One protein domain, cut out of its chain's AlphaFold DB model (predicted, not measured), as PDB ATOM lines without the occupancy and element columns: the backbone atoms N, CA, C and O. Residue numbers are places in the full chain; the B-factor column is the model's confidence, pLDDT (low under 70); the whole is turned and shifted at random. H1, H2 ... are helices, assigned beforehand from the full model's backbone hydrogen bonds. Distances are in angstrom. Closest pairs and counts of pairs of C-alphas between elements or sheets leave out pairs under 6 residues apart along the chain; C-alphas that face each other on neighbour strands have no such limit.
ATOM      1  N   VAL A   4     104.525 109.928 110.367       83.62
ATOM      2  CA  VAL A   4     104.309 111.270 110.927       83.62
ATOM      3  C   VAL A   4     104.933 112.347 110.037       83.62
ATOM      4  O   VAL A   4     104.333 113.387 109.810       83.62
ATOM      5  N   MET A   5     106.117 112.089 109.475       83.50
ATOM      6  CA  MET A   5     106.786 113.054 108.597       83.50
ATOM      7  C   MET A   5     106.006 113.251 107.292       83.50
ATOM      8  O   MET A   5     105.783 114.384 106.881       83.50
ATOM      9  N   THR A   6     105.525 112.166 106.679       82.69
ATOM     10  CA  THR A   6     104.613 112.250 105.525       82.69
ATOM     11  C   THR A   6     103.310 112.975 105.864       82.69
ATOM     12  O   THR A   6     102.832 113.746 105.041       82.69
ATOM     13  N   ALA A   7     102.763 112.792 107.071       86.62
ATOM     14  CA  ALA A   7     101.557 113.489 107.516       86.62
ATOM     15  C   ALA A   7     101.783 115.000 107.679       86.62
ATOM     16  O   ALA A   7     100.965 115.785 107.216       86.62
ATOM     17  N   ILE A   8     102.915 115.411 108.263       88.62
ATOM     18  CA  ILE A   8     103.279 116.831 108.401       88.62
ATOM     19  C   ILE A   8     103.386 117.489 107.025       88.62
ATOM     20  O   ILE A   8     102.787 118.530 106.793       88.62
ATOM     21  N   PHE A   9     104.099 116.875 106.081       87.62
ATOM     22  CA  PHE A   9     104.195 117.439 104.734       87.62
ATOM     23  C   PHE A   9     102.873 117.407 103.966       87.62
ATOM     24  O   PHE A   9     102.640 118.260 103.118       87.62
ATOM     25  N   CYS A  10     102.012 116.429 104.236       87.69
ATOM     26  CA  CYS A  10     100.662 116.390 103.686       87.69
ATOM     27  C   CYS A  10      99.815 117.558 104.202       87.69
ATOM     28  O   CYS A  10      99.171 118.234 103.407       87.69
ATOM     29  N   TYR A  11      99.901 117.854 105.501       90.00
ATOM     30  CA  TYR A  11      99.270 119.025 106.103       90.00
ATOM     31  C   TYR A  11      99.791 120.336 105.501       90.00
ATOM     32  O   TYR A  11      99.003 121.201 105.154       90.00
ATOM     33  N   LEU A  12     101.109 120.465 105.313       90.12
ATOM     34  CA  LEU A  12     101.709 121.653 104.688       90.12
ATOM     35  C   LEU A  12     101.346 121.813 103.202       90.12
ATOM     36  O   LEU A  12     101.457 122.909 102.666       90.12
ATOM     37  N   PHE A  13     100.964 120.727 102.529       88.75
ATOM     38  CA  PHE A  13     100.583 120.743 101.118       88.75
ATOM     39  C   PHE A  13      99.109 121.119 100.905       88.75
ATOM     40  O   PHE A  13      98.796 121.816  99.945       88.75
ATOM     41  N   ASP A  14      98.209 120.638 101.764       89.88
ATOM     42  CA  ASP A  14      96.754 120.813 101.644       89.88
ATOM     43  C   ASP A  14      96.133 120.901 103.049       89.88
ATOM     44  O   ASP A  14      95.524 119.948 103.541       89.88
ATOM     45  N   GLU A  15      96.362 122.030 103.727       91.38
ATOM     46  CA  GLU A  15      95.928 122.255 105.112       91.38
ATOM     47  C   GLU A  15      94.403 122.166 105.243       91.38
ATOM     48  O   GLU A  15      93.897 121.406 106.074       91.38
ATOM     49  N   ASP A  16      93.676 122.882 104.382       91.75
ATOM     50  CA  ASP A  16      92.212 122.924 104.391       91.75
ATOM     51  C   ASP A  16      91.612 121.532 104.167       91.75
ATOM     52  O   ASP A  16      90.746 121.095 104.932       91.75
ATOM     53  N   GLY A  17      92.093 120.796 103.159       90.50
ATOM     54  CA  GLY A  17      91.623 119.444 102.869       90.50
ATOM     55  C   GLY A  17      91.952 118.459 103.990       90.50
ATOM     56  O   GLY A  17      91.129 117.602 104.323       90.50
ATOM     57  N   PHE A  18      93.125 118.595 104.615       89.44
ATOM     58  CA  PHE A  18      93.536 117.745 105.731       89.44
ATOM     59  C   PHE A  18      92.661 117.970 106.974       89.44
ATOM     60  O   PHE A  18      92.218 116.999 107.597       89.44
ATOM     61  N   GLN A  19      92.362 119.230 107.311       89.00
ATOM     62  CA  GLN A  19      91.505 119.583 108.448       89.00
ATOM     63  C   GLN A  19      90.036 119.214 108.207       89.00
ATOM     64  O   GLN A  19      89.409 118.608 109.077       89.00
ATOM     65  N   GLN A  20      89.489 119.508 107.022       91.88
ATOM     66  CA  GLN A  20      88.099 119.177 106.673       91.88
ATOM     67  C   GLN A  20      87.842 117.667 106.678       91.88
ATOM     68  O   GLN A  20      86.771 117.218 107.082       91.88
ATOM     69  N   ALA A  21      88.835 116.868 106.282       87.19
ATOM     70  CA  ALA A  21      88.767 115.413 106.355       87.19
ATOM     71  C   ALA A  21      88.895 114.857 107.791       87.19
ATOM     72  O   ALA A  21      88.889 113.636 107.967       87.19
ATOM     73  N   GLY A  22      89.034 115.719 108.809       87.50
ATOM     74  CA  GLY A  22      89.155 115.329 110.216       87.50
ATOM     75  C   GLY A  22      90.395 114.479 110.498       87.50
ATOM     76  O   GLY A  22      90.352 113.580 111.341       87.50
ATOM     77  N   ARG A  23      91.482 114.688 109.743       86.38
ATOM     78  CA  ARG A  23      92.715 113.904 109.869       86.38
ATOM     79  C   ARG A  23      93.584 114.434 111.004       86.38
ATOM     80  O   ARG A  23      93.674 115.632 111.244       86.38
ATOM     81  N   GLU A  24      94.280 113.524 111.679       85.88
ATOM     82  CA  GLU A  24      95.230 113.851 112.744       85.88
ATOM     83  C   GLU A  24      96.624 113.338 112.384       85.88
ATOM     84  O   GLU A  24      96.787 112.174 112.011       85.88
ATOM     85  N   LEU A  25      97.651 114.169 112.592       85.94
ATOM     86  CA  LEU A  25      99.045 113.852 112.249       85.94
ATOM     87  C   LEU A  25      99.547 112.531 112.860       85.94
ATOM     88  O   LEU A  25     100.337 111.819 112.242       85.94
ATOM     89  N   LEU A  26      99.096 112.199 114.074       83.38
ATOM     90  CA  LEU A  26      99.530 111.006 114.811       83.38
ATOM     91  C   LEU A  26      98.740 109.739 114.450       83.38
ATOM     92  O   LEU A  26      99.200 108.637 114.748       83.38
ATOM     93  N   LYS A  27      97.567 109.880 113.821       82.25
ATOM     94  CA  LYS A  27      96.705 108.750 113.428       82.25
ATOM     95  C   LYS A  27      96.927 108.309 111.982       82.25
ATOM     96  O   LYS A  27      96.385 107.289 111.560       82.25
ATOM     97  N   GLU A  28      97.749 109.036 111.232       79.62
ATOM     98  CA  GLU A  28      98.142 108.664 109.879       79.62
ATOM     99  C   GLU A  28      99.007 107.391 109.886       79.62
ATOM    100  O   GLU A  28     100.131 107.344 110.398       79.62
ATOM    101  N   ILE A  29      98.479 106.337 109.266       77.31
ATOM    102  CA  ILE A  29      99.166 105.059 109.069       77.31
ATOM    103  C   ILE A  29      99.382 104.799 107.584       77.31
ATOM    104  O   ILE A  29      98.628 105.266 106.736       77.31
ATOM    105  N   LYS A  30     100.377 103.966 107.260       69.62
ATOM    106  CA  LYS A  30     100.785 103.657 105.876       69.62
ATOM    107  C   LYS A  30      99.639 103.259 104.931       69.62
ATOM    108  O   LYS A  30      99.767 103.479 103.737       69.62
ATOM    109  N   ARG A  31      98.572 102.641 105.455       73.25
ATOM    110  CA  ARG A  31      97.421 102.144 104.680       73.25
ATOM    111  C   ARG A  31      96.350 103.197 104.390       73.25
ATOM    112  O   ARG A  31      95.538 102.970 103.509       73.25
ATOM    113  N   THR A  32      96.299 104.288 105.149       76.12
ATOM    114  CA  THR A  32      95.197 105.263 105.089       76.12
ATOM    115  C   THR A  32      95.729 106.682 104.947       76.12
ATOM    116  O   THR A  32      95.238 107.583 105.623       76.12
ATOM    117  N   ARG A  33      96.759 106.858 104.115       82.19
ATOM    118  CA  ARG A  33      97.449 108.139 103.973       82.19
ATOM    119  C   ARG A  33      96.646 109.105 103.119       82.19
ATOM    120  O   ARG A  33      96.332 108.778 101.977       82.19
ATOM    121  N   PHE A  34      96.354 110.292 103.644       84.69
ATOM    122  CA  PHE A  34      95.521 111.272 102.935       84.69
ATOM    123  C   PHE A  34      96.150 111.765 101.620       84.69
ATOM    124  O   PHE A  34      95.483 111.792 100.588       84.69
ATOM    125  N   CYS A  35      97.446 112.091 101.626       84.44
ATOM    126  CA  CYS A  35      98.152 112.578 100.435       84.44
ATOM    127  C   CYS A  35      98.863 111.475  99.634       84.44
ATOM    128  O   CYS A  35      99.782 111.763  98.861       84.44
ATOM    129  N   GLU A  36      98.468 110.208  99.793       83.62
ATOM    130  CA  GLU A  36      99.082 109.121  99.032       83.62
ATOM    131  C   GLU A  36      99.001 109.383  97.520       83.62
ATOM    132  O   GLU A  36      97.937 109.674  96.981       83.62
ATOM    133  N   ASN A  37     100.145 109.277  96.835       78.94
ATOM    134  CA  ASN A  37     100.305 109.566  95.404       78.94
ATOM    135  C   ASN A  37      99.940 111.005  94.971       78.94
ATOM    136  O   ASN A  37      99.863 111.248  93.770       78.94
ATOM    137  N   ARG A  38      99.724 111.946  95.906       83.50
ATOM    138  CA  ARG A  38      99.522 113.377  95.606       83.50
ATOM    139  C   ARG A  38     100.816 114.168  95.781       83.50
ATOM    140  O   ARG A  38     101.270 114.819  94.852       83.50
ATOM    141  N   ASN A  39     101.428 114.084  96.962       83.81
ATOM    142  CA  ASN A  39     102.654 114.822  97.305       83.81
ATOM    143  C   ASN A  39     103.873 113.907  97.525       83.81
ATOM    144  O   ASN A  39     104.916 114.354  98.003       83.81
ATOM    145  N   GLU A  40     103.749 112.623  97.179       80.56
ATOM    146  CA  GLU A  40     104.794 111.621  97.369       80.56
ATOM    147  C   GLU A  40     105.266 111.023  96.041       80.56
ATOM    148  O   GLU A  40     104.461 110.591  95.216       80.56
ATOM    149  N   ALA A  41     106.582 110.886  95.877       79.81
ATOM    150  CA  ALA A  41     107.193 110.202  94.742       79.81
ATOM    151  C   ALA A  41     108.134 109.081  95.202       79.81
ATOM    152  O   ALA A  41     108.838 109.205  96.198       79.81
ATOM    153  N   ARG A  42     108.201 107.973  94.454       74.50
ATOM    154  CA  ARG A  42     109.060 106.816  94.799       74.50
ATOM    155  C   ARG A  42     110.482 106.912  94.242       74.50
ATOM    156  O   ARG A  42     111.333 106.091  94.565       74.50
ATOM    157  N   SER A  43     110.720 107.865  93.347       77.56
ATOM    158  CA  SER A  43     112.003 108.097  92.687       77.56
ATOM    159  C   SER A  43     112.088 109.529  92.164       77.56
ATOM    160  O   SER A  43     111.058 110.136  91.860       77.56
ATOM    161  N   MET A  44     113.307 110.036  91.963       77.50
ATOM    162  CA  MET A  44     113.521 111.331  91.302       77.50
ATOM    163  C   MET A  44     112.912 111.361  89.898       77.50
ATOM    164  O   MET A  44     112.321 112.353  89.495       77.50
ATOM    165  N   ARG A  45     112.958 110.244  89.159       82.38
ATOM    166  CA  ARG A  45     112.329 110.159  87.832       82.38
ATOM    167  C   ARG A  45     110.812 110.344  87.903       82.38
ATOM    168  O   ARG A  45     110.262 111.113  87.123       82.38
ATOM    169  N   SER A  46     110.141 109.648  88.826       82.50
ATOM    170  CA  SER A  46     108.693 109.810  89.019       82.50
ATOM    171  C   SER A  46     108.346 111.211  89.507       82.50
ATOM    172  O   SER A  46     107.334 111.748  89.088       82.50
ATOM    173  N   LEU A  47     109.201 111.808  90.339       82.19
ATOM    174  CA  LEU A  47     109.041 113.170  90.836       82.19
ATOM    175  C   LEU A  47     109.090 114.187  89.688       82.19
ATOM    176  O   LEU A  47     108.152 114.960  89.520       82.19
ATOM    177  N   ARG A  48     110.127 114.115  88.841       84.19
ATOM    178  CA  ARG A  48     110.260 114.977  87.657       84.19
ATOM    179  C   ARG A  48     109.061 114.870  86.733       84.19
ATOM    180  O   ARG A  48     108.573 115.880  86.245       84.19
ATOM    181  N   TRP A  49     108.589 113.648  86.501       84.62
ATOM    182  CA  TRP A  49     107.446 113.415  85.627       84.62
ATOM    183  C   TRP A  49     106.136 113.928  86.233       84.62
ATOM    184  O   TRP A  49     105.366 114.576  85.535       84.62
ATOM    185  N   HIS A  50     105.899 113.679  87.524       83.25
ATOM    186  CA  HIS A  50     104.647 114.042  88.191       83.25
ATOM    187  C   HIS A  50     104.485 115.558  88.361       83.25
ATOM    188  O   HIS A  50     103.388 116.073  88.181       83.25
ATOM    189  N   PHE A  51     105.580 116.268  88.646       80.62
ATOM    190  CA  PHE A  51     105.576 117.717  88.886       80.62
ATOM    191  C   PHE A  51     106.133 118.541  87.717       80.62
ATOM    192  O   PHE A  51     106.302 119.749  87.839       80.62
ATOM    193  N   GLY A  52     106.442 117.909  86.580       85.06
ATOM    194  CA  GLY A  52     106.957 118.602  85.396       85.06
ATOM    195  C   GLY A  52     108.303 119.307  85.609       85.06
ATOM    196  O   GLY A  52     108.582 120.302  84.940       85.06
ATOM    197  N   ILE A  53     109.140 118.812  86.528       84.00
ATOM    198  CA  ILE A  53     110.421 119.439  86.886       84.00
ATOM    199  C   ILE A  53     111.389 119.306  85.711       84.00
ATOM    200  O   ILE A  53     111.834 118.204  85.374       84.00
ATOM    201  N   ARG A  54     111.706 120.444  85.085       81.69
ATOM    202  CA  ARG A  54     112.666 120.540  83.976       81.69
ATOM    203  C   ARG A  54     114.084 120.812  84.461       81.69
ATOM    204  O   ARG A  54     115.019 120.262  83.887       81.69
ATOM    205  N   ASN A  55     114.215 121.624  85.507       80.88
ATOM    206  CA  ASN A  55     115.477 121.963  86.141       80.88
ATOM    207  C   ASN A  55     115.387 121.683  87.648       80.88
ATOM    208  O   ASN A  55     114.450 122.136  88.300       80.88
ATOM    209  N   GLU A  56     116.321 120.896  88.182       75.75
ATOM    210  CA  GLU A  56     116.363 120.551  89.613       75.75
ATOM    211  C   GLU A  56     116.991 121.667  90.456       75.75
ATOM    212  O   GLU A  56     116.733 121.724  91.656       75.75
ATOM    213  N   ASP A  57     117.753 122.573  89.835       80.69
ATOM    214  CA  ASP A  57     118.442 123.669  90.529       80.69
ATOM    215  C   ASP A  57     117.472 124.726  91.080       80.69
ATOM    216  O   ASP A  57     117.787 125.418  92.046       80.69
ATOM    217  N   ASP A  58     116.259 124.800  90.523       82.38
ATOM    218  CA  ASP A  58     115.193 125.688  91.002       82.38
ATOM    219  C   ASP A  58     114.500 125.138  92.269       82.38
ATOM    220  O   ASP A  58     113.625 125.788  92.841       82.38
ATOM    221  N   TRP A  59     114.867 123.928  92.713       80.06
ATOM    222  CA  TRP A  59     114.231 123.228  93.825       80.06
ATOM    223  C   TRP A  59     115.134 123.137  95.052       80.06
ATOM    224  O   TRP A  59     116.269 122.655  95.012       80.06
ATOM    225  N   ILE A  60     114.574 123.505  96.204       82.38
ATOM    226  CA  ILE A  60     115.244 123.354  97.495       82.38
ATOM    227  C   ILE A  60     115.018 121.933  98.011       82.38
ATOM    228  O   ILE A  60     113.893 121.508  98.273       82.38
ATOM    229  N   HIS A  61     116.114 121.203  98.199       80.56
ATOM    230  CA  HIS A  61     116.095 119.856  98.752       80.56
ATOM    231  C   HIS A  61     116.360 119.913 100.258       80.56
ATOM    232  O   HIS A  61     117.429 120.328 100.701       80.56
ATOM    233  N   THR A  62     115.392 119.473 101.061       79.94
ATOM    234  CA  THR A  62     115.530 119.401 102.521       79.94
ATOM    235  C   THR A  62     115.576 117.949 102.983       79.94
ATOM    236  O   THR A  62     114.791 117.111 102.541       79.94
ATOM    237  N   MET A  63     116.484 117.649 103.911       79.19
ATOM    238  CA  MET A  63     116.609 116.339 104.542       79.19
ATOM    239  C   MET A  63     116.624 116.497 106.060       79.19
ATOM    240  O   MET A  63     117.304 117.367 106.595       79.19
ATOM    241  N   VAL A  64     115.914 115.609 106.755       79.75
ATOM    242  CA  VAL A  64     116.005 115.474 108.213       79.75
ATOM    243  C   VAL A  64     116.911 114.291 108.523       79.75
ATOM    244  O   VAL A  64     116.589 113.147 108.189       79.75
ATOM    245  N   THR A  65     118.049 114.567 109.150       81.50
ATOM    246  CA  THR A  65     118.992 113.550 109.621       81.50
ATOM    247  C   THR A  65     118.779 113.270 111.110       81.50
ATOM    248  O   THR A  65     118.109 114.013 111.827       81.50
ATOM    249  N   SER A 133     115.234 107.016  99.710       38.78
ATOM    250  CA  SER A 133     113.984 107.261 100.418       38.78
ATOM    251  C   SER A 133     112.856 106.623  99.614       38.78
ATOM    252  O   SER A 133     112.630 106.966  98.458       38.78
ATOM    253  N   SER A 134     112.132 105.679 100.216       37.00
ATOM    254  CA  SER A 134     110.965 105.041  99.587       37.00
ATOM    255  C   SER A 134     109.802 106.013  99.320       37.00
ATOM    256  O   SER A 134     108.839 105.618  98.668       37.00
ATOM    257  N   SER A 135     109.919 107.255  99.798       44.28
ATOM    258  CA  SER A 135     109.063 108.394  99.473       44.28
ATOM    259  C   SER A 135     109.915 109.669  99.514       44.28
ATOM    260  O   SER A 135     110.542 109.962 100.533       44.28
ATOM    261  N   ILE A 136     109.975 110.404  98.409       53.75
ATOM    262  CA  ILE A 136     110.394 111.804  98.346       53.75
ATOM    263  C   ILE A 136     109.116 112.612  98.523       53.75
ATOM    264  O   ILE A 136     108.143 112.365  97.812       53.75
ATOM    265  N   VAL A 137     109.110 113.520  99.493       53.12
ATOM    266  CA  VAL A 137     107.956 114.369  99.786       53.12
ATOM    267  C   VAL A 137     108.348 115.805  99.497       53.12
ATOM    268  O   VAL A 137     109.399 116.250  99.956       53.12
ATOM    269  N   LEU A 138     107.533 116.496  98.705       50.34
ATOM    270  CA  LEU A 138     107.768 117.888  98.337       50.34
ATOM    271  C   LEU A 138     106.933 118.821  99.208       50.34
ATOM    272  O   LEU A 138     105.762 118.558  99.472       50.34
TER     273      LEU A 138
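Overview. This is residues 4 to 65 and 133 to 138 of the 143 residues of an uncharacterized protein of Ancylostoma ceylanicum (UniProt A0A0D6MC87). Little regular structure: three short helices strung on long loops, with H1 and H2 making a corner towards one end and H3 towards the other. Between them, residues 40 to 41 pair briefly with residues 136 to 137, antiparallel. The 68 printed residues hold H1, H2 and H3 in chain order and no named strand; the class is all helix, with only 24 residues in named elements. It is only just compact, close to loose, with a radius of gyration of the C-alphas of 12.7 A and spans of 36 by 25 by 19 A.

Along the chain. H1, residues 4 to 13, begins at C-alpha 4 (104.309, 111.270, 110.927) and is 14.1 A long. H2 is residues 15 to 20, 8.6 A. H3, residues 44 to 51, 10.5 A, ends at C-alpha 51 (105.576, 117.717, 88.886).

Arrangement. H1 and H2 are close but not clearly touching, about perpendicular at 78 degrees; their closest C-alphas, Tyr 11 and Phe 18, are 5.9 A apart. H3 is apart from both. In H1, H2 and H3 every O i to N i+4 pair is within hydrogen-bond range.

Size, cuts and confidence. The farthest C-alphas, Gly 22 and Asn 55, are 36.3 A apart. H1 to H2 is a tight link, H2 to H3 a long one of 23 residues. Residues 66 to 132 are not printed; C-alphas 65 and 133 are 12.2 A apart across the cut. The model's pLDDT is under 70 at residue 30 and residues 133 to 138.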